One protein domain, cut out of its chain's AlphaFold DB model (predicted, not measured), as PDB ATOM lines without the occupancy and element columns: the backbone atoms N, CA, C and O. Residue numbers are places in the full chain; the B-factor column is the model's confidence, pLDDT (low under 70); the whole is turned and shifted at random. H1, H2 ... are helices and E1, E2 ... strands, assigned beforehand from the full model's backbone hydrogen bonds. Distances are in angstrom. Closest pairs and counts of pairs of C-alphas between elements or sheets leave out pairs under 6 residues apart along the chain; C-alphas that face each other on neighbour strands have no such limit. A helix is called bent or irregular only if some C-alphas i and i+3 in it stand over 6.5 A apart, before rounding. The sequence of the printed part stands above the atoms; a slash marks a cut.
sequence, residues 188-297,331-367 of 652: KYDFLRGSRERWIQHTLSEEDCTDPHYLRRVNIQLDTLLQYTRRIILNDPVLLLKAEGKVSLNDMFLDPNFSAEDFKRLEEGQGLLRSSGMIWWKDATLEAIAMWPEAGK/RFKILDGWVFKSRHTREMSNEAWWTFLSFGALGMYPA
ATOM      1  N   LYS A 188     134.780  88.881 143.851       79.75
ATOM      2  CA  LYS A 188     133.996  89.243 142.667       79.75
ATOM      3  C   LYS A 188     134.680  90.319 141.814       79.75
ATOM      4  O   LYS A 188     134.702  90.226 140.595       79.75
ATOM      5  N   TYR A 189     135.281  91.321 142.449       82.25
ATOM      6  CA  TYR A 189     135.956  92.433 141.775       82.25
ATOM      7  C   TYR A 189     137.469  92.252 141.630       82.25
ATOM      8  O   TYR A 189     138.178  93.236 141.417       82.25
ATOM      9  N   ASP A 190     137.994  91.028 141.735       80.69
ATOM     10  CA  ASP A 190     139.444  90.806 141.704       80.69
ATOM     11  C   ASP A 190     140.079  91.276 140.386       80.69
ATOM     12  O   ASP A 190     141.133  91.909 140.392       80.69
ATOM     13  N   PHE A 191     139.370  91.124 139.264       76.56
ATOM     14  CA  PHE A 191     139.816  91.615 137.955       76.56
ATOM     15  C   PHE A 191     139.952  93.152 137.858       76.56
ATOM     16  O   PHE A 191     140.756  93.631 137.065       76.56
ATOM     17  N   LEU A 192     139.211  93.940 138.659       80.75
ATOM     18  CA  LEU A 192     139.396  95.404 138.747       80.75
ATOM     19  C   LEU A 192     140.528  95.792 139.705       80.75
ATOM     20  O   LEU A 192     140.971  96.941 139.710       80.75
ATOM     21  N   ARG A 193     140.931  94.862 140.574       85.44
ATOM     22  CA  ARG A 193     141.897  95.079 141.655       85.44
ATOM     23  C   ARG A 193     143.306  94.645 141.273       85.44
ATOM     24  O   ARG A 193     144.272  95.233 141.761       85.44
ATOM     25  N   GLY A 194     143.427  93.601 140.458       78.75
ATOM     26  CA  GLY A 194     144.703  93.081 139.991       78.75
ATOM     27  C   GLY A 194     145.430  94.066 139.077       78.75
ATOM     28  O   GLY A 194     144.813  94.850 138.358       78.75
ATOM     29  N   SER A 195     146.764  94.007 139.075       81.12
ATOM     30  CA  SER A 195     147.553  94.652 138.019       81.12
ATOM     31  C   SER A 195     147.181  94.053 136.664       81.12
ATOM     32  O   SER A 195     146.949  92.843 136.575       81.12
ATOM     33  N   ARG A 196     147.214  94.868 135.611       80.94
ATOM     34  CA  ARG A 196     146.936  94.435 134.238       80.94
ATOM     35  C   ARG A 196     147.797  93.243 133.824       80.94
ATOM     36  O   ARG A 196     147.283  92.307 133.229       80.94
ATOM     37  N   GLU A 197     149.076  93.249 134.185       82.25
ATOM     38  CA  GLU A 197     150.043  92.194 133.873       82.25
ATOM     39  C   GLU A 197     149.642  90.877 134.535       82.25
ATOM     40  O   GLU A 197     149.566  89.850 133.872       82.25
ATOM     41  N   ARG A 198     149.310  90.924 135.831       80.50
ATOM     42  CA  ARG A 198     148.784  89.769 136.569       80.50
ATOM     43  C   ARG A 198     147.498  89.243 135.941       80.50
ATOM     44  O   ARG A 198     147.350  88.035 135.800       80.50
ATOM     45  N   TRP A 199     146.578  90.135 135.579       78.75
ATOM     46  CA  TRP A 199     145.344  89.731 134.920       78.75
ATOM     47  C   TRP A 199     145.667  89.043 133.592       78.75
ATOM     48  O   TRP A 199     145.296  87.890 133.437       78.75
ATOM     49  N   ILE A 200     146.456  89.660 132.707       77.50
ATOM     50  CA  ILE A 200     146.904  89.077 131.431       77.50
ATOM     51  C   ILE A 200     147.546  87.699 131.634       77.50
ATOM     52  O   ILE A 200     147.147  86.759 130.958       77.50
ATOM     53  N   GLN A 201     148.473  87.560 132.584       79.62
ATOM     54  CA  GLN A 201     149.192  86.309 132.857       79.62
ATOM     55  C   GLN A 201     148.283  85.185 133.368       79.62
ATOM     56  O   GLN A 201     148.502  84.026 133.032       79.62
ATOM     57  N   HIS A 202     147.275  85.502 134.184       71.88
ATOM     58  CA  HIS A 202     146.293  84.508 134.633       71.88
ATOM     59  C   HIS A 202     145.218  84.225 133.585       71.88
ATOM     60  O   HIS A 202     144.572  83.179 133.620       71.88
ATOM     61  N   THR A 203     145.002  85.178 132.685       63.75
ATOM     62  CA  THR A 203     143.861  85.197 131.786       63.75
ATOM     63  C   THR A 203     144.198  84.582 130.448       63.75
ATOM     64  O   THR A 203     143.489  83.682 130.024       63.75
ATOM     65  N   LEU A 204     145.242  85.048 129.770       70.88
ATOM     66  CA  LEU A 204     145.566  84.680 128.394       70.88
ATOM     67  C   LEU A 204     146.518  83.477 128.355       70.88
ATOM     68  O   LEU A 204     147.363  83.317 129.233       70.88
ATOM     69  N   SER A 205     146.398  82.640 127.320       76.88
ATOM     70  CA  SER A 205     147.411  81.616 127.049       76.88
ATOM     71  C   SER A 205     148.736  82.263 126.618       76.88
ATOM     72  O   SER A 205     148.764  83.428 126.215       76.88
ATOM     73  N   GLU A 206     149.851  81.526 126.686       81.50
ATOM     74  CA  GLU A 206     151.135  82.037 126.175       81.50
ATOM     75  C   GLU A 206     151.040  82.396 124.684       81.50
ATOM     76  O   GLU A 206     151.539  83.442 124.280       81.50
ATOM     77  N   GLU A 207     150.331  81.587 123.888       76.75
ATOM     78  CA  GLU A 207     150.084  81.837 122.461       76.75
ATOM     79  C   GLU A 207     149.312  83.150 122.250       76.75
ATOM     80  O   GLU A 207     149.767  84.028 121.514       76.75
ATOM     81  N   ASP A 208     148.221  83.350 122.988       72.88
ATOM     82  CA  ASP A 208     147.422  84.580 122.953       72.88
ATOM     83  C   ASP A 208     148.215  85.824 123.382       72.88
ATOM     84  O   ASP A 208     148.004  86.919 122.857       72.88
ATOM     85  N   CYS A 209     149.136  85.672 124.341       80.38
ATOM     86  CA  CYS A 209     150.016  86.756 124.782       80.38
ATOM     87  C   CYS A 209     151.005  87.183 123.690       80.38
ATOM     88  O   CYS A 209     151.476  88.323 123.712       80.38
ATOM     89  N   THR A 210     151.334  86.287 122.751       83.56
ATOM     90  CA  THR A 210     152.235  86.600 121.634       83.56
ATOM     91  C   THR A 210     151.543  87.286 120.458       83.56
ATOM     92  O   THR A 210     152.236  87.936 119.675       83.56
ATOM     93  N   ASP A 211     150.210  87.214 120.342       80.81
ATOM     94  CA  ASP A 211     149.457  87.943 119.315       80.81
ATOM     95  C   ASP A 211     149.202  89.405 119.750       80.81
ATOM     96  O   ASP A 211     148.351  89.676 120.608       80.81
ATOM     97  N   PRO A 212     149.875  90.397 119.131       82.44
ATOM     98  CA  PRO A 212     149.723  91.800 119.505       82.44
ATOM     99  C   PRO A 212     148.326  92.360 119.200       82.44
ATOM    100  O   PRO A 212     147.887  93.298 119.870       82.44
ATOM    101  N   HIS A 213     147.610  91.824 118.207       76.50
ATOM    102  CA  HIS A 213     146.262  92.277 117.867       76.50
ATOM    103  C   HIS A 213     145.237  91.767 118.876       76.50
ATOM    104  O   HIS A 213     144.378  92.538 119.321       76.50
ATOM    105  N   TYR A 214     145.349  90.498 119.265       73.81
ATOM    106  CA  TYR A 214     144.500  89.913 120.297       73.81
ATOM    107  C   TYR A 214     144.741  90.575 121.656       73.81
ATOM    108  O   TYR A 214     143.797  91.073 122.276       73.81
ATOM    109  N   LEU A 215     146.007  90.717 122.059       78.19
ATOM    110  CA  LEU A 215     146.391  91.396 123.294       78.19
ATOM    111  C   LEU A 215     145.873  92.841 123.338       78.19
ATOM    112  O   LEU A 215     145.347  93.288 124.360       78.19
ATOM    113  N   ARG A 216     145.963  93.579 122.224       82.31
ATOM    114  CA  ARG A 216     145.401  94.931 122.109       82.31
ATOM    115  C   ARG A 216     143.888  94.935 122.333       82.31
ATOM    116  O   ARG A 216     143.392  95.753 123.105       82.31
ATOM    117  N   ARG A 217     143.153  94.042 121.667       75.00
ATOM    118  CA  ARG A 217     141.688  93.953 121.778       75.00
ATOM    119  C   ARG A 217     141.249  93.672 123.215       75.00
ATOM    120  O   ARG A 217     140.377  94.366 123.732       75.00
ATOM    121  N   VAL A 218     141.892  92.701 123.857       74.19
ATOM    122  CA  VAL A 218     141.619  92.318 125.245       74.19
ATOM    123  C   VAL A 218     141.862  93.493 126.197       74.19
ATOM    124  O   VAL A 218     141.028  93.793 127.052       74.19
ATOM    125  N   ASN A 219     142.960  94.223 126.002       82.81
ATOM    126  CA  ASN A 219     143.262  95.400 126.808       82.81
ATOM    127  C   ASN A 219     142.253  96.544 126.620       82.81
ATOM    128  O   ASN A 219     141.871  97.177 127.604       82.81
ATOM    129  N   ILE A 220     141.771  96.787 125.395       80.06
ATOM    130  CA  ILE A 220     140.703  97.769 125.135       80.06
ATOM    131  C   ILE A 220     139.447  97.421 125.938       80.06
ATOM    132  O   ILE A 220     138.804  98.298 126.512       80.06
ATOM    133  N   GLN A 221     139.079  96.147 126.003       74.50
ATOM    134  CA  GLN A 221     137.879  95.720 126.718       74.50
ATOM    135  C   GLN A 221     138.041  95.848 128.237       74.50
ATOM    136  O   GLN A 221     137.147  96.382 128.897       74.50
ATOM    137  N   LEU A 222     139.190  95.433 128.781       81.12
ATOM    138  CA  LEU A 222     139.513  95.614 130.199       81.12
ATOM    139  C   LEU A 222     139.483  97.098 130.587       81.12
ATOM    140  O   LEU A 222     138.839  97.483 131.563       81.12
ATOM    141  N   ASP A 223     140.122  97.949 129.788       86.50
ATOM    142  CA  ASP A 223     140.154  99.381 130.058       86.50
ATOM    143  C   ASP A 223     138.786 100.045 129.872       86.50
ATOM    144  O   ASP A 223     138.477 100.985 130.598       86.50
ATOM    145  N   THR A 224     137.926  99.533 128.985       83.62
ATOM    146  CA  THR A 224     136.533  99.999 128.873       83.62
ATOM    147  C   THR A 224     135.792  99.781 130.196       83.62
ATOM    148  O   THR A 224     135.141 100.697 130.700       83.62
ATOM    149  N   LEU A 225     135.945  98.605 130.813       82.62
ATOM    150  CA  LEU A 225     135.340  98.280 132.111       82.62
ATOM    151  C   LEU A 225     135.899  99.144 133.246       82.62
ATOM    152  O   LEU A 225     135.142  99.664 134.073       82.62
ATOM    153  N   LEU A 226     137.221  99.325 133.278       87.50
ATOM    154  CA  LEU A 226     137.887 100.161 134.275       87.50
ATOM    155  C   LEU A 226     137.442 101.623 134.158       87.50
ATOM    156  O   LEU A 226     137.125 102.253 135.168       87.50
ATOM    157  N   GLN A 227     137.372 102.164 132.939       86.94
ATOM    158  CA  GLN A 227     136.939 103.541 132.712       86.94
ATOM    159  C   GLN A 227     135.463 103.747 133.025       86.94
ATOM    160  O   GLN A 227     135.094 104.735 133.662       86.94
ATOM    161  N   TYR A 228     134.614 102.784 132.677       86.25
ATOM    162  CA  TYR A 228     133.212 102.847 133.054       86.25
ATOM    163  C   TYR A 228     133.016 102.816 134.576       86.25
ATOM    164  O   TYR A 228     132.258 103.615 135.123       86.25
ATOM    165  N   THR A 229     133.764 101.963 135.282       88.31
ATOM    166  CA  THR A 229     133.750 101.914 136.752       88.31
ATOM    167  C   THR A 229     134.179 103.254 137.355       88.31
ATOM    168  O   THR A 229     133.503 103.776 138.240       88.31
ATOM    169  N   ARG A 230     135.256 103.865 136.842       89.12
ATOM    170  CA  ARG A 230     135.699 105.203 137.274       89.12
ATOM    171  C   ARG A 230     134.639 106.270 137.033       89.12
ATOM    172  O   ARG A 230     134.450 107.124 137.890       89.12
ATOM    173  N   ARG A 231     133.922 106.210 135.907       86.00
ATOM    174  CA  ARG A 231     132.811 107.125 135.603       86.00
ATOM    175  C   ARG A 231     131.671 106.983 136.604       86.00
ATOM    176  O   ARG A 231     131.160 108.001 137.057       86.00
ATOM    177  N   ILE A 232     131.313 105.766 137.001       87.00
ATOM    178  CA  ILE A 232     130.294 105.556 138.039       87.00
ATOM    179  C   ILE A 232     130.743 106.156 139.364       87.00
ATOM    180  O   ILE A 232     129.988 106.907 139.972       87.00
ATOM    181  N   ILE A 233     131.978 105.867 139.781       90.00
ATOM    182  CA  ILE A 233     132.533 106.399 141.027       90.00
ATOM    183  C   ILE A 233     132.562 107.926 140.992       90.00
ATOM    184  O   ILE A 233     132.161 108.553 141.960       90.00
ATOM    185  N   LEU A 234     132.978 108.524 139.873       85.94
ATOM    186  CA  LEU A 234     133.033 109.975 139.696       85.94
ATOM    187  C   LEU A 234     131.656 110.645 139.805       85.94
ATOM    188  O   LEU A 234     131.561 111.763 140.298       85.94
ATOM    189  N   ASN A 235     130.596 109.986 139.335       81.50
ATOM    190  CA  ASN A 235     129.247 110.558 139.299       81.50
ATOM    191  C   ASN A 235     128.389 110.191 140.525       81.50
ATOM    192  O   ASN A 235     127.274 110.697 140.668       81.50
ATOM    193  N   ASP A 236     128.891 109.331 141.410       86.62
ATOM    194  CA  ASP A 236     128.252 108.972 142.671       86.62
ATOM    195  C   ASP A 236     128.903 109.746 143.836       86.62
ATOM    196  O   ASP A 236     130.077 109.517 144.135       86.62
ATOM    197  N   PRO A 237     128.170 110.640 144.533       83.44
ATOM    198  CA  PRO A 237     128.716 111.452 145.625       83.44
ATOM    199  C   PRO A 237     129.398 110.650 146.729       83.44
ATOM    200  O   PRO A 237     130.405 111.080 147.293       83.44
ATOM    201  N   VAL A 238     128.846 109.485 147.062       87.69
ATOM    202  CA  VAL A 238     129.341 108.660 148.158       87.69
ATOM    203  C   VAL A 238     130.616 107.957 147.721       87.69
ATOM    204  O   VAL A 238     131.625 108.061 148.419       87.69
ATOM    205  N   LEU A 239     130.603 107.308 146.555       90.69
ATOM    206  CA  LEU A 239     131.767 106.588 146.036       90.69
ATOM    207  C   LEU A 239     132.924 107.534 145.706       90.69
ATOM    208  O   LEU A 239     134.074 107.208 145.998       90.69
ATOM    209  N   LEU A 240     132.642 108.717 145.164       88.50
ATOM    210  CA  LEU A 240     133.658 109.719 144.866       88.50
ATOM    211  C   LEU A 240     134.403 110.177 146.123       88.50
ATOM    212  O   LEU A 240     135.631 110.245 146.127       88.50
ATOM    213  N   LEU A 241     133.681 110.438 147.215       85.88
ATOM    214  CA  LEU A 241     134.309 110.801 148.488       85.88
ATOM    215  C   LEU A 241     135.121 109.651 149.087       85.88
ATOM    216  O   LEU A 241     136.083 109.894 149.808       85.88
ATOM    217  N   LYS A 242     134.750 108.401 148.799       90.19
ATOM    218  CA  LYS A 242     135.535 107.219 149.192       90.19
ATOM    219  C   LYS A 242     136.785 107.051 148.324       90.19
ATOM    220  O   LYS A 242     137.763 106.478 148.793       90.19
ATOM    221  N   ALA A 243     136.760 107.554 147.091       90.31
ATOM    222  CA  ALA A 243     137.898 107.577 146.179       90.31
ATOM    223  C   ALA A 243     138.892 108.717 146.479       90.31
ATOM    224  O   ALA A 243     140.018 108.693 145.979       90.31
ATOM    225  N   GLU A 244     138.511 109.714 147.284       85.94
ATOM    226  CA  GLU A 244     139.385 110.836 147.633       85.94
ATOM    227  C   GLU A 244     140.642 110.348 148.376       85.94
ATOM    228  O   GLU A 244     140.572 109.615 149.362       85.94
ATOM    229  N   GLY A 245     141.816 110.740 147.872       85.19
ATOM    230  CA  GLY A 245     143.107 110.303 148.411       85.19
ATOM    231  C   GLY A 245     143.481 108.851 148.087       85.19
ATOM    232  O   GLY A 245     144.534 108.399 148.533       85.19
ATOM    233  N   LYS A 246     142.662 108.127 147.310       91.38
ATOM    234  CA  LYS A 246     142.944 106.755 146.877       91.38
ATOM    235  C   LYS A 246     143.715 106.723 145.576       91.38
ATOM    236  O   LYS A 246     143.389 107.427 144.620       91.38
ATOM    237  N   VAL A 247     144.737 105.874 145.528       86.50
ATOM    238  CA  VAL A 247     145.627 105.803 144.362       86.50
ATOM    239  C   VAL A 247     145.141 104.823 143.305       86.50
ATOM    240  O   VAL A 247     145.468 105.020 142.147       86.50
ATOM    241  N   SER A 248     144.332 103.817 143.659       89.94
ATOM    242  CA  SER A 248     143.819 102.788 142.739       89.94
ATOM    243  C   SER A 248     142.465 102.229 143.195       89.94
ATOM    244  O   SER A 248     142.076 102.400 144.352       89.94
ATOM    245  N   LEU A 249     141.763 101.506 142.309       90.25
ATOM    246  CA  LEU A 249     140.542 100.766 142.668       90.25
ATOM    247  C   LEU A 249     140.804  99.747 143.784       90.25
ATOM    248  O   LEU A 249     139.978  99.587 144.675       90.25
ATOM    249  N   ASN A 250     141.972  99.098 143.780       92.12
ATOM    250  CA  ASN A 250     142.339  98.156 144.832       92.12
ATOM    251  C   ASN A 250     142.528  98.844 146.192       92.12
ATOM    252  O   ASN A 250     142.015  98.347 147.188       92.12
ATOM    253  N   ASP A 251     143.209  99.994 146.235       91.25
ATOM    254  CA  ASP A 251     143.363 100.798 147.459       91.25
ATOM    255  C   ASP A 251     141.996 101.251 148.003       91.25
ATOM    256  O   ASP A 251     141.693 101.075 149.182       91.25
ATOM    257  N   MET A 252     141.111 101.725 147.123       94.00
ATOM    258  CA  MET A 252     139.742 102.085 147.496       94.00
ATOM    259  C   MET A 252     138.942 100.888 148.029       94.00
ATOM    260  O   MET A 252     138.329 100.991 149.084       94.00
ATOM    261  N   PHE A 253     138.953  99.745 147.340       92.94
ATOM    262  CA  PHE A 253     138.170  98.572 147.744       92.94
ATOM    263  C   PHE A 253     138.697  97.916 149.022       92.94
ATOM    264  O   PHE A 253     137.913  97.392 149.817       92.94
ATOM    265  N   LEU A 254     140.011  97.942 149.254       89.81
ATOM    266  CA  LEU A 254     140.613  97.425 150.482       89.81
ATOM    267  C   LEU A 254     140.443  98.376 151.671       89.81
ATOM    268  O   LEU A 254     140.495  97.904 152.808       89.81
ATOM    269  N   ASP A 255     140.158  99.662 151.438       91.00
ATOM    270  CA  ASP A 255     139.964 100.643 152.505       91.00
ATOM    271  C   ASP A 255     138.909 100.168 153.521       91.00
ATOM    272  O   ASP A 255     137.809  99.777 153.120       91.00
ATOM    273  N   PRO A 256     139.189 100.193 154.837       85.25
ATOM    274  CA  PRO A 256     138.241  99.747 155.859       85.25
ATOM    275  C   PRO A 256     136.881 100.457 155.817       85.25
ATOM    276  O   PRO A 256     135.880  99.870 156.219       85.25
ATOM    277  N   ASN A 257     136.833 101.690 155.310       84.62
ATOM    278  CA  ASN A 257     135.612 102.472 155.161       84.62
ATOM    279  C   ASN A 257     134.828 102.132 153.891       84.62
ATOM    280  O   ASN A 257     133.727 102.657 153.750       84.62
ATOM    281  N   PHE A 258     135.361 101.318 152.974       89.31
ATOM    282  CA  PHE A 258     134.629 100.819 151.809       89.31
ATOM    283  C   PHE A 258     133.889  99.528 152.180       89.31
ATOM    284  O   PHE A 258     134.517  98.482 152.388       89.31
ATOM    285  N   SER A 259     132.571  99.611 152.346       88.62
ATOM    286  CA  SER A 259     131.728  98.538 152.883       88.62
ATOM    287  C   SER A 259     131.047  97.702 151.789       88.62
ATOM    288  O   SER A 259     131.224  97.933 150.595       88.62
ATOM    289  N   ALA A 260     130.271  96.691 152.195       86.56
ATOM    290  CA  ALA A 260     129.463  95.886 151.274       86.56
ATOM    291  C   ALA A 260     128.356  96.722 150.605       86.56
ATOM    292  O   ALA A 260     128.040  96.525 149.435       86.56
ATOM    293  N   GLU A 261     127.801  97.695 151.326       84.94
ATOM    294  CA  GLU A 261     126.816  98.643 150.810       84.94
ATOM    295  C   GLU A 261     127.417  99.554 149.731       84.94
ATOM    296  O   GLU A 261     126.763  99.810 148.724       84.94
ATOM    297  N   ASP A 262     128.681  99.971 149.874       91.06
ATOM    298  CA  ASP A 262     129.370 100.734 148.826       91.06
ATOM    299  C   ASP A 262     129.539  99.895 147.538       91.06
ATOM    300  O   ASP A 262     129.380 100.415 146.432       91.06
ATOM    301  N   PHE A 263     129.792  98.583 147.653       90.56
ATOM    302  CA  PHE A 263     129.785  97.681 146.493       90.56
ATOM    303  C   PHE A 263     128.400  97.565 145.853       90.56
ATOM    304  O   PHE A 263     128.305  97.619 144.630       90.56
ATOM    305  N   LYS A 264     127.326  97.453 146.644       86.31
ATOM    306  CA  LYS A 264     125.949  97.462 146.114       86.31
ATOM    307  C   LYS A 264     125.655  98.764 145.372       86.31
ATOM    308  O   LYS A 264     125.166  98.718 144.252       86.31
ATOM    309  N   ARG A 265     126.076  99.908 145.916       87.06
ATOM    310  CA  ARG A 265     125.939 101.222 145.268       87.06
ATOM    311  C   ARG A 265     126.714 101.305 143.948       87.06
ATOM    312  O   ARG A 265     126.229 101.884 142.973       87.06
ATOM    313  N   LEU A 266     127.906 100.704 143.891       88.00
ATOM    314  CA  LEU A 266     128.673 100.564 142.650       88.00
ATOM    315  C   LEU A 266     127.917  99.700 141.629       88.00
ATOM    316  O   LEU A 266     127.826 100.088 140.467       88.00
ATOM    317  N   GLU A 267     127.340  98.575 142.056       83.81
ATOM    318  CA  GLU A 267     126.542  97.669 141.215       83.81
ATOM    319  C   GLU A 267     125.259  98.315 140.697       83.81
ATOM    320  O   GLU A 267     124.941  98.192 139.519       83.81
ATOM    321  N   GLU A 268     124.553  99.062 141.538       79.19
ATOM    322  CA  GLU A 268     123.399  99.870 141.144       79.19
ATOM    323  C   GLU A 268     123.805 100.937 140.128       79.19
ATOM    324  O   GLU A 268     123.135 101.123 139.112       79.19
ATOM    325  N   GLY A 269     124.945 101.600 140.349       77.88
ATOM    326  CA  GLY A 269     125.548 102.520 139.392       77.88
ATOM    327  C   GLY A 269     125.837 101.861 138.043       77.88
ATOM    328  O   GLY A 269     125.524 102.442 137.003       77.88
ATOM    329  N   GLN A 270     126.358 100.633 138.065       75.25
ATOM    330  CA  GLN A 270     126.540  99.797 136.877       75.25
ATOM    331  C   GLN A 270     125.205  99.343 136.280       75.25
ATOM    332  O   GLN A 270     125.142  99.135 135.082       75.25
ATOM    333  N   GLY A 271     124.137  99.214 137.067       64.56
ATOM    334  CA  GLY A 271     122.790  98.857 136.610       64.56
ATOM    335  C   GLY A 271     121.991 100.027 136.017       64.56
ATOM    336  O   GLY A 271     121.069  99.815 135.227       64.56
ATOM    337  N   LEU A 272     122.367 101.278 136.313       61.12
ATOM    338  CA  LEU A 272     121.756 102.509 135.773       61.12
ATOM    339  C   LEU A 272     122.113 102.792 134.301       61.12
ATOM    340  O   LEU A 272     121.957 103.906 133.797       61.12
ATOM    341  N   LEU A 273     122.501 101.752 133.563       53.25
ATOM    342  CA  LEU A 273     122.732 101.738 132.117       53.25
ATOM    343  C   LEU A 273     121.551 102.275 131.283       53.25
ATOM    344  O   LEU A 273     121.743 102.576 130.108       53.25
ATOM    345  N   ARG A 274     120.348 102.408 131.872       45.16
ATOM    346  CA  ARG A 274     119.051 102.677 131.207       45.16
ATOM    347  C   ARG A 274     118.845 104.095 130.659       45.16
ATOM    348  O   ARG A 274     117.855 104.332 129.975       45.16
ATOM    349  N   SER A 275     119.785 105.012 130.883       51.72
ATOM    350  CA  SER A 275     119.744 106.378 130.334       51.72
ATOM    351  C   SER A 275     121.151 106.913 130.018       51.72
ATOM    352  O   SER A 275     121.702 106.657 128.947       51.72
ATOM    353  N   SER A 276     121.774 107.607 130.970       50.69
ATOM    354  CA  SER A 276     123.104 108.218 130.858       50.69
ATOM    355  C   SER A 276     124.237 107.188 130.805       50.69
ATOM    356  O   SER A 276     125.303 107.475 130.258       50.69
ATOM    357  N   GLY A 277     124.014 105.971 131.319       55.59
ATOM    358  CA  GLY A 277     125.036 104.923 131.372       55.59
ATOM    359  C   GLY A 277     125.502 104.431 129.997       55.59
ATOM    360  O   GLY A 277     126.682 104.129 129.845       55.59
ATOM    361  N   MET A 278     124.645 104.452 128.964       59.97
ATOM    362  CA  MET A 278     125.074 104.179 127.581       59.97
ATOM    363  C   MET A 278     126.080 105.215 127.068       59.97
ATOM    364  O   MET A 278     127.022 104.864 126.361       59.97
ATOM    365  N   ILE A 279     125.906 106.488 127.433       68.50
ATOM    366  CA  ILE A 279     126.822 107.563 127.032       68.50
ATOM    367  C   ILE A 279     128.172 107.375 127.725       68.50
ATOM    368  O   ILE A 279     129.208 107.486 127.078       68.50
ATOM    369  N   TRP A 280     128.178 107.015 129.009       75.56
ATOM    370  CA  TRP A 280     129.413 106.716 129.736       75.56
ATOM    371  C   TRP A 280     130.121 105.475 129.224       75.56
ATOM    372  O   TRP A 280     131.343 105.464 129.178       75.56
ATOM    373  N   TRP A 281     129.377 104.449 128.819       76.62
ATOM    374  CA  TRP A 281     129.963 103.249 128.235       76.62
ATOM    375  C   TRP A 281     130.580 103.539 126.863       76.62
ATOM    376  O   TRP A 281     131.680 103.080 126.551       76.62
ATOM    377  N   LYS A 282     129.906 104.373 126.062       79.44
ATOM    378  CA  LYS A 282     130.424 104.894 124.795       79.44
ATOM    379  C   LYS A 282     131.721 105.667 125.020       79.44
ATOM    380  O   LYS A 282     132.715 105.405 124.346       79.44
ATOM    381  N   ASP A 283     131.716 106.593 125.975       78.94
ATOM    382  CA  ASP A 283     132.884 107.409 126.283       78.94
ATOM    383  C   ASP A 283     134.032 106.551 126.845       78.94
ATOM    384  O   ASP A 283     135.155 106.677 126.372       78.94
ATOM    385  N   ALA A 284     133.745 105.594 127.734       85.38
ATOM    386  CA  ALA A 284     134.718 104.628 128.249       85.38
ATOM    387  C   ALA A 284     135.337 103.760 127.141       85.38
ATOM    388  O   ALA A 284     136.538 103.494 127.153       85.38
ATOM    389  N   THR A 285     134.537 103.356 126.148       82.75
ATOM    390  CA  THR A 285     135.019 102.599 124.981       82.75
ATOM    391  C   THR A 285     135.976 103.444 124.138       82.75
ATOM    392  O   THR A 285     137.029 102.973 123.711       82.75
ATOM    393  N   LEU A 286     135.626 104.710 123.900       82.00
ATOM    394  CA  LEU A 286     136.463 105.642 123.144       82.00
ATOM    395  C   LEU A 286     137.773 105.957 123.875       82.00
ATOM    396  O   LEU A 286     138.832 105.962 123.248       82.00
ATOM    397  N   GLU A 287     137.707 106.156 125.191       82.81
ATOM    398  CA  GLU A 287     138.869 106.303 126.072       82.81
ATOM    399  C   GLU A 287     139.793 105.089 125.967       82.81
ATOM    400  O   GLU A 287     140.994 105.243 125.741       82.81
ATOM    401  N   ALA A 288     139.234 103.882 126.069       85.12
ATOM    402  CA  ALA A 288     139.994 102.643 126.005       85.12
ATOM    403  C   ALA A 288     140.683 102.433 124.654       85.12
ATOM    404  O   ALA A 288     141.879 102.153 124.610       85.12
ATOM    405  N   ILE A 289     139.980 102.648 123.543       81.94
ATOM    406  CA  ILE A 289     140.580 102.555 122.203       81.94
ATOM    407  C   ILE A 289     141.712 103.569 122.038       81.94
ATOM    408  O   ILE A 289     142.741 103.264 121.436       81.94
ATOM    409  N   ALA A 290     141.558 104.771 122.590       79.50
ATOM    410  CA  ALA A 290     142.591 105.792 122.510       79.50
ATOM    411  C   ALA A 290     143.816 105.489 123.397       79.50
ATOM    412  O   ALA A 290     144.920 105.940 123.081       79.50
ATOM    413  N   MET A 291     143.649 104.703 124.469       81.38
ATOM    414  CA  MET A 291     144.760 104.167 125.269       81.38
ATOM    415  C   MET A 291     145.559 103.088 124.523       81.38
ATOM    416  O   MET A 291     146.752 102.928 124.781       81.38
ATOM    417  N   TRP A 292     144.939 102.427 123.545       83.12
ATOM    418  CA  TRP A 292     145.516 101.318 122.790       83.12
ATOM    419  C   TRP A 292     145.471 101.583 121.277       83.12
ATOM    420  O   TRP A 292     144.629 101.027 120.568       83.12
ATOM    421  N   PRO A 293     146.368 102.422 120.731       78.56
ATOM    422  CA  PRO A 293     146.454 102.642 119.285       78.56
ATOM    423  C   PRO A 293     146.850 101.354 118.539       78.56
ATOM    424  O   PRO A 293     147.512 100.478 119.092       78.56
ATOM    425  N   GLU A 294     146.467 101.231 117.268       78.50
ATOM    426  CA  GLU A 294     146.995 100.164 116.403       78.50
ATOM    427  C   GLU A 294     148.505 100.340 116.166       78.50
ATOM    428  O   GLU A 294     149.022 101.461 116.185       78.50
ATOM    429  N   ALA A 295     149.208  99.236 115.896       70.00
ATOM    430  CA  ALA A 295     150.631  99.259 115.574       70.00
ATOM    431  C   ALA A 295     150.927 100.249 114.429       70.00
ATOM    432  O   ALA A 295     150.247 100.270 113.404       70.00
ATOM    433  N   GLY A 296     151.930 101.109 114.622       62.41
ATOM    434  CA  GLY A 296     152.287 102.165 113.666       62.41
ATOM    435  C   GLY A 296     151.472 103.461 113.785       62.41
ATOM    436  O   GLY A 296     151.875 104.475 113.214       62.41
ATOM    437  N   LYS A 297     150.386 103.496 114.571       65.00
ATOM    438  CA  LYS A 297     149.718 104.748 114.961       65.00
ATOM    439  C   LYS A 297     150.362 105.280 116.242       65.00
ATOM    440  O   LYS A 297     150.568 104.543 117.202       65.00
ATOM    441  N   ARG A 331     140.237 116.601 131.995       64.50
ATOM    442  CA  ARG A 331     140.204 115.261 132.611       64.50
ATOM    443  C   ARG A 331     140.194 115.294 134.139       64.50
ATOM    444  O   ARG A 331     140.858 116.118 134.758       64.50
ATOM    445  N   PHE A 332     139.513 114.323 134.739       70.81
ATOM    446  CA  PHE A 332     139.592 113.986 136.158       70.81
ATOM    447  C   PHE A 332     140.561 112.832 136.376       70.81
ATOM    448  O   PHE A 332     140.368 111.754 135.811       70.81
ATOM    449  N   LYS A 333     141.578 113.039 137.219       79.00
ATOM    450  CA  LYS A 333     142.409 111.941 137.719       79.00
ATOM    451  C   LYS A 333     141.670 111.235 138.851       79.00
ATOM    452  O   LYS A 333     141.359 111.865 139.858       79.00
ATOM    453  N   ILE A 334     141.415 109.941 138.700       82.75
ATOM    454  CA  ILE A 334     140.735 109.134 139.714       82.75
ATOM    455  C   ILE A 334     141.218 107.682 139.642       82.75
ATOM    456  O   ILE A 334     141.229 107.081 138.566       82.75
ATOM    457  N   LEU A 335     141.628 107.117 140.785       84.25
ATOM    458  CA  LEU A 335     141.926 105.683 140.955       84.25
ATOM    459  C   LEU A 335     142.849 105.120 139.854       84.25
ATOM    460  O   LEU A 335     142.476 104.214 139.103       84.25
ATOM    461  N   ASP A 336     144.038 105.708 139.740       79.88
ATOM    462  CA  ASP A 336     145.085 105.374 138.760       79.88
ATOM    463  C   ASP A 336     144.683 105.529 137.281       79.88
ATOM    464  O   ASP A 336     145.251 104.913 136.384       79.88
ATOM    465  N   GLY A 337     143.658 106.333 136.999       79.44
ATOM    466  CA  GLY A 337     143.210 106.594 135.637       79.44
ATOM    467  C   GLY A 337     142.701 108.009 135.433       79.44
ATOM    468  O   GLY A 337     142.721 108.848 136.336       79.44
ATOM    469  N   TRP A 338     142.253 108.257 134.207       77.38
ATOM    470  CA  TRP A 338     141.720 109.538 133.765       77.38
ATOM    471  C   TRP A 338     140.347 109.338 133.145       77.38
ATOM    472  O   TRP A 338     140.199 108.453 132.307       77.38
ATOM    473  N   VAL A 339     139.400 110.196 133.515       75.75
ATOM    474  CA  VAL A 339     138.061 110.279 132.921       75.75
ATOM    475  C   VAL A 339     137.899 111.660 132.291       75.75
ATOM    476  O   VAL A 339     138.186 112.658 132.951       75.75
ATOM    477  N   PHE A 340     137.451 111.761 131.038       70.75
ATOM    478  CA  PHE A 340     137.199 113.072 130.420       70.75
ATOM    479  C   PHE A 340     136.007 113.790 131.068       70.75
ATOM    480  O   PHE A 340     134.950 113.179 131.262       70.75
ATOM    481  N   LYS A 341     136.170 115.094 131.359       64.56
ATOM    482  CA  LYS A 341     135.105 115.961 131.902       64.56
ATOM    483  C   LYS A 341     133.970 116.138 130.895       64.56
ATOM    484  O   LYS A 341     132.795 116.105 131.246       64.56
ATOM    485  N   SER A 342     134.331 116.309 129.624       62.44
ATOM    486  CA  SER A 342     133.381 116.478 128.527       62.44
ATOM    487  C   SER A 342     133.106 115.166 127.802       62.44
ATOM    488  O   SER A 342     133.972 114.301 127.666       62.44
ATOM    489  N   ARG A 343     131.882 115.042 127.286       63.16
ATOM    490  CA  ARG A 343     131.480 113.914 126.443       63.16
ATOM    491  C   ARG A 343     132.276 113.908 125.148       63.16
ATOM    492  O   ARG A 343     132.537 114.963 124.563       63.16
ATOM    493  N   HIS A 344     132.549 112.719 124.620       64.25
ATOM    494  CA  HIS A 344     133.061 112.636 123.262       64.25
ATOM    495  C   HIS A 344     131.959 113.036 122.270       64.25
ATOM    496  O   HIS A 344     130.928 112.368 122.159       64.25
ATOM    497  N   THR A 345     132.194 114.128 121.540       59.66
ATOM    498  CA  THR A 345     131.322 114.646 120.469       59.66
ATOM    499  C   THR A 345     131.732 114.168 119.076       59.66
ATOM    500  O   THR A 345     131.039 114.443 118.100       59.66
ATOM    501  N   ARG A 346     132.857 113.452 118.968       58.25
ATOM    502  CA  ARG A 346     133.358 112.919 117.697       58.25
ATOM    503  C   ARG A 346     132.524 111.734 117.225       58.25
ATOM    504  O   ARG A 346     132.007 110.964 118.035       58.25
ATOM    505  N   GLU A 347     132.475 111.563 115.910       60.97
ATOM    506  CA  GLU A 347     131.977 110.337 115.300       60.97
ATOM    507  C   GLU A 347     132.796 109.137 115.792       60.97
ATOM    508  O   GLU A 347     134.028 109.172 115.865       60.97
ATOM    509  N   MET A 348     132.096 108.071 116.167       64.31
ATOM    510  CA  MET A 348     132.720 106.828 116.594       64.31
ATOM    511  C   MET A 348     133.286 106.084 115.386       64.31
ATOM    512  O   MET A 348     132.600 105.897 114.380       64.31
ATOM    513  N   SER A 349     134.523 105.598 115.509       68.44
ATOM    514  CA  SER A 349     135.093 104.686 114.521       68.44
ATOM    515  C   SER A 349     134.289 103.383 114.465       68.44
ATOM    516  O   SER A 349     133.595 103.015 115.417       68.44
ATOM    517  N   ASN A 350     134.423 102.638 113.365       66.94
ATOM    518  CA  ASN A 350     133.850 101.297 113.271       66.94
ATOM    519  C   ASN A 350     134.287 100.434 114.466       66.94
ATOM    520  O   ASN A 350     133.442  99.864 115.140       66.94
ATOM    521  N   GLU A 351     135.584 100.392 114.774       70.88
ATOM    522  CA  GLU A 351     136.120  99.647 115.921       70.88
ATOM    523  C   GLU A 351     135.453 100.035 117.252       70.88
ATOM    524  O   GLU A 351     135.098  99.155 118.039       70.88
ATOM    525  N   ALA A 352     135.205 101.330 117.478       70.00
ATOM    526  CA  ALA A 352     134.491 101.805 118.658       70.00
ATOM    527  C   ALA A 352     133.051 101.299 118.701       70.00
ATOM    528  O   ALA A 352     132.594 100.858 119.752       70.00
ATOM    529  N   TRP A 353     132.354 101.292 117.565       66.81
ATOM    530  CA  TRP A 353     131.006 100.733 117.475       66.81
ATOM    531  C   TRP A 353     130.976  99.232 117.724       66.81
ATOM    532  O   TRP A 353     130.128  98.772 118.480       66.81
ATOM    533  N   TRP A 354     131.892  98.471 117.128       63.53
ATOM    534  CA  TRP A 354     131.977  97.025 117.336       63.53
ATOM    535  C   TRP A 354     132.270  96.694 118.798       63.53
ATOM    536  O   TRP A 354     131.588  95.854 119.382       63.53
ATOM    537  N   THR A 355     133.218  97.403 119.408       62.62
ATOM    538  CA  THR A 355     133.564  97.228 120.822       62.62
ATOM    539  C   THR A 355     132.372  97.577 121.707       62.62
ATOM    540  O   THR A 355     131.925  96.735 122.479       62.62
ATOM    541  N   PHE A 356     131.770  98.753 121.517       67.25
ATOM    542  CA  PHE A 356     130.581  99.188 122.245       67.25
ATOM    543  C   PHE A 356     129.433  98.174 122.104       67.25
ATOM    544  O   PHE A 356     128.911  97.666 123.092       67.25
ATOM    545  N   LEU A 357     129.059  97.792 120.885       65.62
ATOM    546  CA  LEU A 357     127.917  96.904 120.647       65.62
ATOM    547  C   LEU A 357     128.156  95.454 121.072       65.62
ATOM    548  O   LEU A 357     127.189  94.774 121.410       65.62
ATOM    549  N   SER A 358     129.407  94.990 121.108       57.28
ATOM    550  CA  SER A 358     129.736  93.640 121.584       57.28
ATOM    551  C   SER A 358     129.376  93.433 123.060       57.28
ATOM    552  O   SER A 358     128.822  92.390 123.402       57.28
ATOM    553  N   PHE A 359     129.541  94.455 123.909       55.38
ATOM    554  CA  PHE A 359     129.033  94.436 125.289       55.38
ATOM    555  C   PHE A 359     127.498  94.406 125.340       55.38
ATOM    556  O   PHE A 359     126.896  93.785 126.211       55.38
ATOM    557  N   GLY A 360     126.849  95.003 124.346       53.69
ATOM    558  CA  GLY A 360     125.398  95.005 124.218       53.69
ATOM    559  C   GLY A 360     124.741  93.715 123.820       53.69
ATOM    560  O   GLY A 360     123.678  93.375 124.337       53.69
ATOM    561  N   ALA A 361     125.370  93.005 122.891       47.94
ATOM    562  CA  ALA A 361     124.912  91.701 122.437       47.94
ATOM    563  C   ALA A 361     124.920  90.661 123.573       47.94
ATOM    564  O   ALA A 361     124.142  89.715 123.530       47.94
ATOM    565  N   LEU A 362     125.739  90.876 124.611       45.34
ATOM    566  CA  LEU A 362     125.805  90.062 125.830       45.34
ATOM    567  C   LEU A 362     124.702  90.381 126.857       45.34
ATOM    568  O   LEU A 362     124.737  89.870 127.973       45.34
ATOM    569  N   GLY A 363     123.729  91.233 126.517       44.78
ATOM    570  CA  GLY A 363     122.645  91.600 127.433       44.78
ATOM    571  C   GLY A 363     123.050  92.604 128.515       44.78
ATOM    572  O   GLY A 363     122.262  92.861 129.418       44.78
ATOM    573  N   MET A 364     124.235  93.222 128.408       40.50
ATOM    574  CA  MET A 364     124.669  94.309 129.296       40.50
ATOM    575  C   MET A 364     124.117  95.681 128.879       40.50
ATOM    576  O   MET A 364     124.556  96.705 129.395       40.50
ATOM    577  N   TYR A 365     123.167  95.729 127.936       51.38
ATOM    578  CA  TYR A 365     122.390  96.935 127.661       51.38
ATOM    579  C   TYR A 365     120.972  96.819 128.214       51.38
ATOM    580  O   TYR A 365     120.375  95.743 128.174       51.38
ATOM    581  N   PRO A 366     120.386  97.947 128.647       45.09
ATOM    582  CA  PRO A 366     118.956  98.030 128.873       45.09
ATOM    583  C   PRO A 366     118.230  97.620 127.602       45.09
ATOM    584  O   PRO A 366     118.609  98.022 126.495       45.09
ATOM    585  N   ALA A 367     117.138  96.883 127.751       51.19
ATOM    586  CA  ALA A 367     116.194  96.809 126.658       51.19
ATOM    587  C   ALA A 367     115.659  98.231 126.358       51.19
ATOM    588  O   ALA A 367     115.548  99.051 127.272       51.19
TER     589      ALA A 367
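AT A GLANCE: This is residues 188 to 297 and 331 to 367 of the 652 residues of the protein "Predicted protein" of Postia placenta (strain ATCC 44394 / Madison 698-R) (UniProt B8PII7). A small hairpin of two strands, E1 and E2, packs on residues 223 to 234 of one long helix, H4, which runs through the middle of the domain. H8 crosses H4, with H9 crossing H8 in turn; H5 and H7 gather at the last turns of H4, H3 sits at its first, and H6 packs on the short H1. The printed part has 147 residues with nine named helices and two named strands, in the order H1 to H8, E1, E2, H9; the sheet, E1 - E2, is antiparallel and the class is mostly helix. It is compact, with a radius of gyration of the C-alphas of 15.5 A and spans of 43 by 34 by 29 A.

IN THESE COORDINATES: E1 is residues 331 to 334 and E2 residues 337 to 340. H4, residues 212 to 235, is 34.1 A long, from C-alpha 212 at (149.723, 91.800, 119.505) to C-alpha 235 at (129.247, 110.558, 139.299). H8, residues 273 to 291, is 23.2 A long, with a kink of 25 degrees near residue 280; it is irregular, but only just, C-alphas 273 and 276 being 6.6 A apart. H9, residues 350 to 364, is 19.7 A long, ends at C-alpha 364 at (124.669, 94.309, 129.296) and is irregular, C-alphas 361 and 364 being 7.3 A apart. H7, residues 260 to 271, measures 16.4 A. The shorter helices are H1, residues 190 to 193, H2, 196 to 203, H3, 206 to 210, H5, 237 to 243, and H6, 249 to 254.

HOW THE PARTS SIT: In the hairpin E1 and E2, N 332 and O 339 are 2.8 A apart, within hydrogen-bond range. The closest C-alphas of H4 and E2, Arg 231 and Val 339, are 6.7 A apart. H4 is the hub, touching four helices. It touches H8 at a steep tilt of 45 degrees, opposite ways, closest at C-alphas 224 and 285, 4.9 A. H8, with residues 281 to 289, touches H9, closest at C-alphas 286 and 352, 6.2 A. H4 touches H7, closest at C-alphas 232 and 269, 5.8 A. H4 touches H5 only at the corner, C-alphas 233 and 239 being 5.1 A apart, and only just touches H3, only at the corner, with 3 pairs of C-alphas within 8 A. H1 touches H6, C-alphas 193 and 250 being 4.4 A apart, while H2 and H4 are near each other. Every O i to N i+4 pair is within hydrogen-bond range in H2 to H7, against 12 of 15 in H8 and 6 of 11 in H9; H1 is too short for such a pair.

THE WHOLE: The C-alphas farthest apart, Glu 261 and Gly 296, are 45.2 A apart. Residues 298 to 330 are not printed, and C-alphas 297 and 331 are 22.6 A apart across this cut. Of the links printed whole, E2 to H9 is short and the others are tight. Low confidence, pLDDT under 70, includes residues 271 to 279, 341 to 350 and 353 to 367; the mean of the printed part is 76.2.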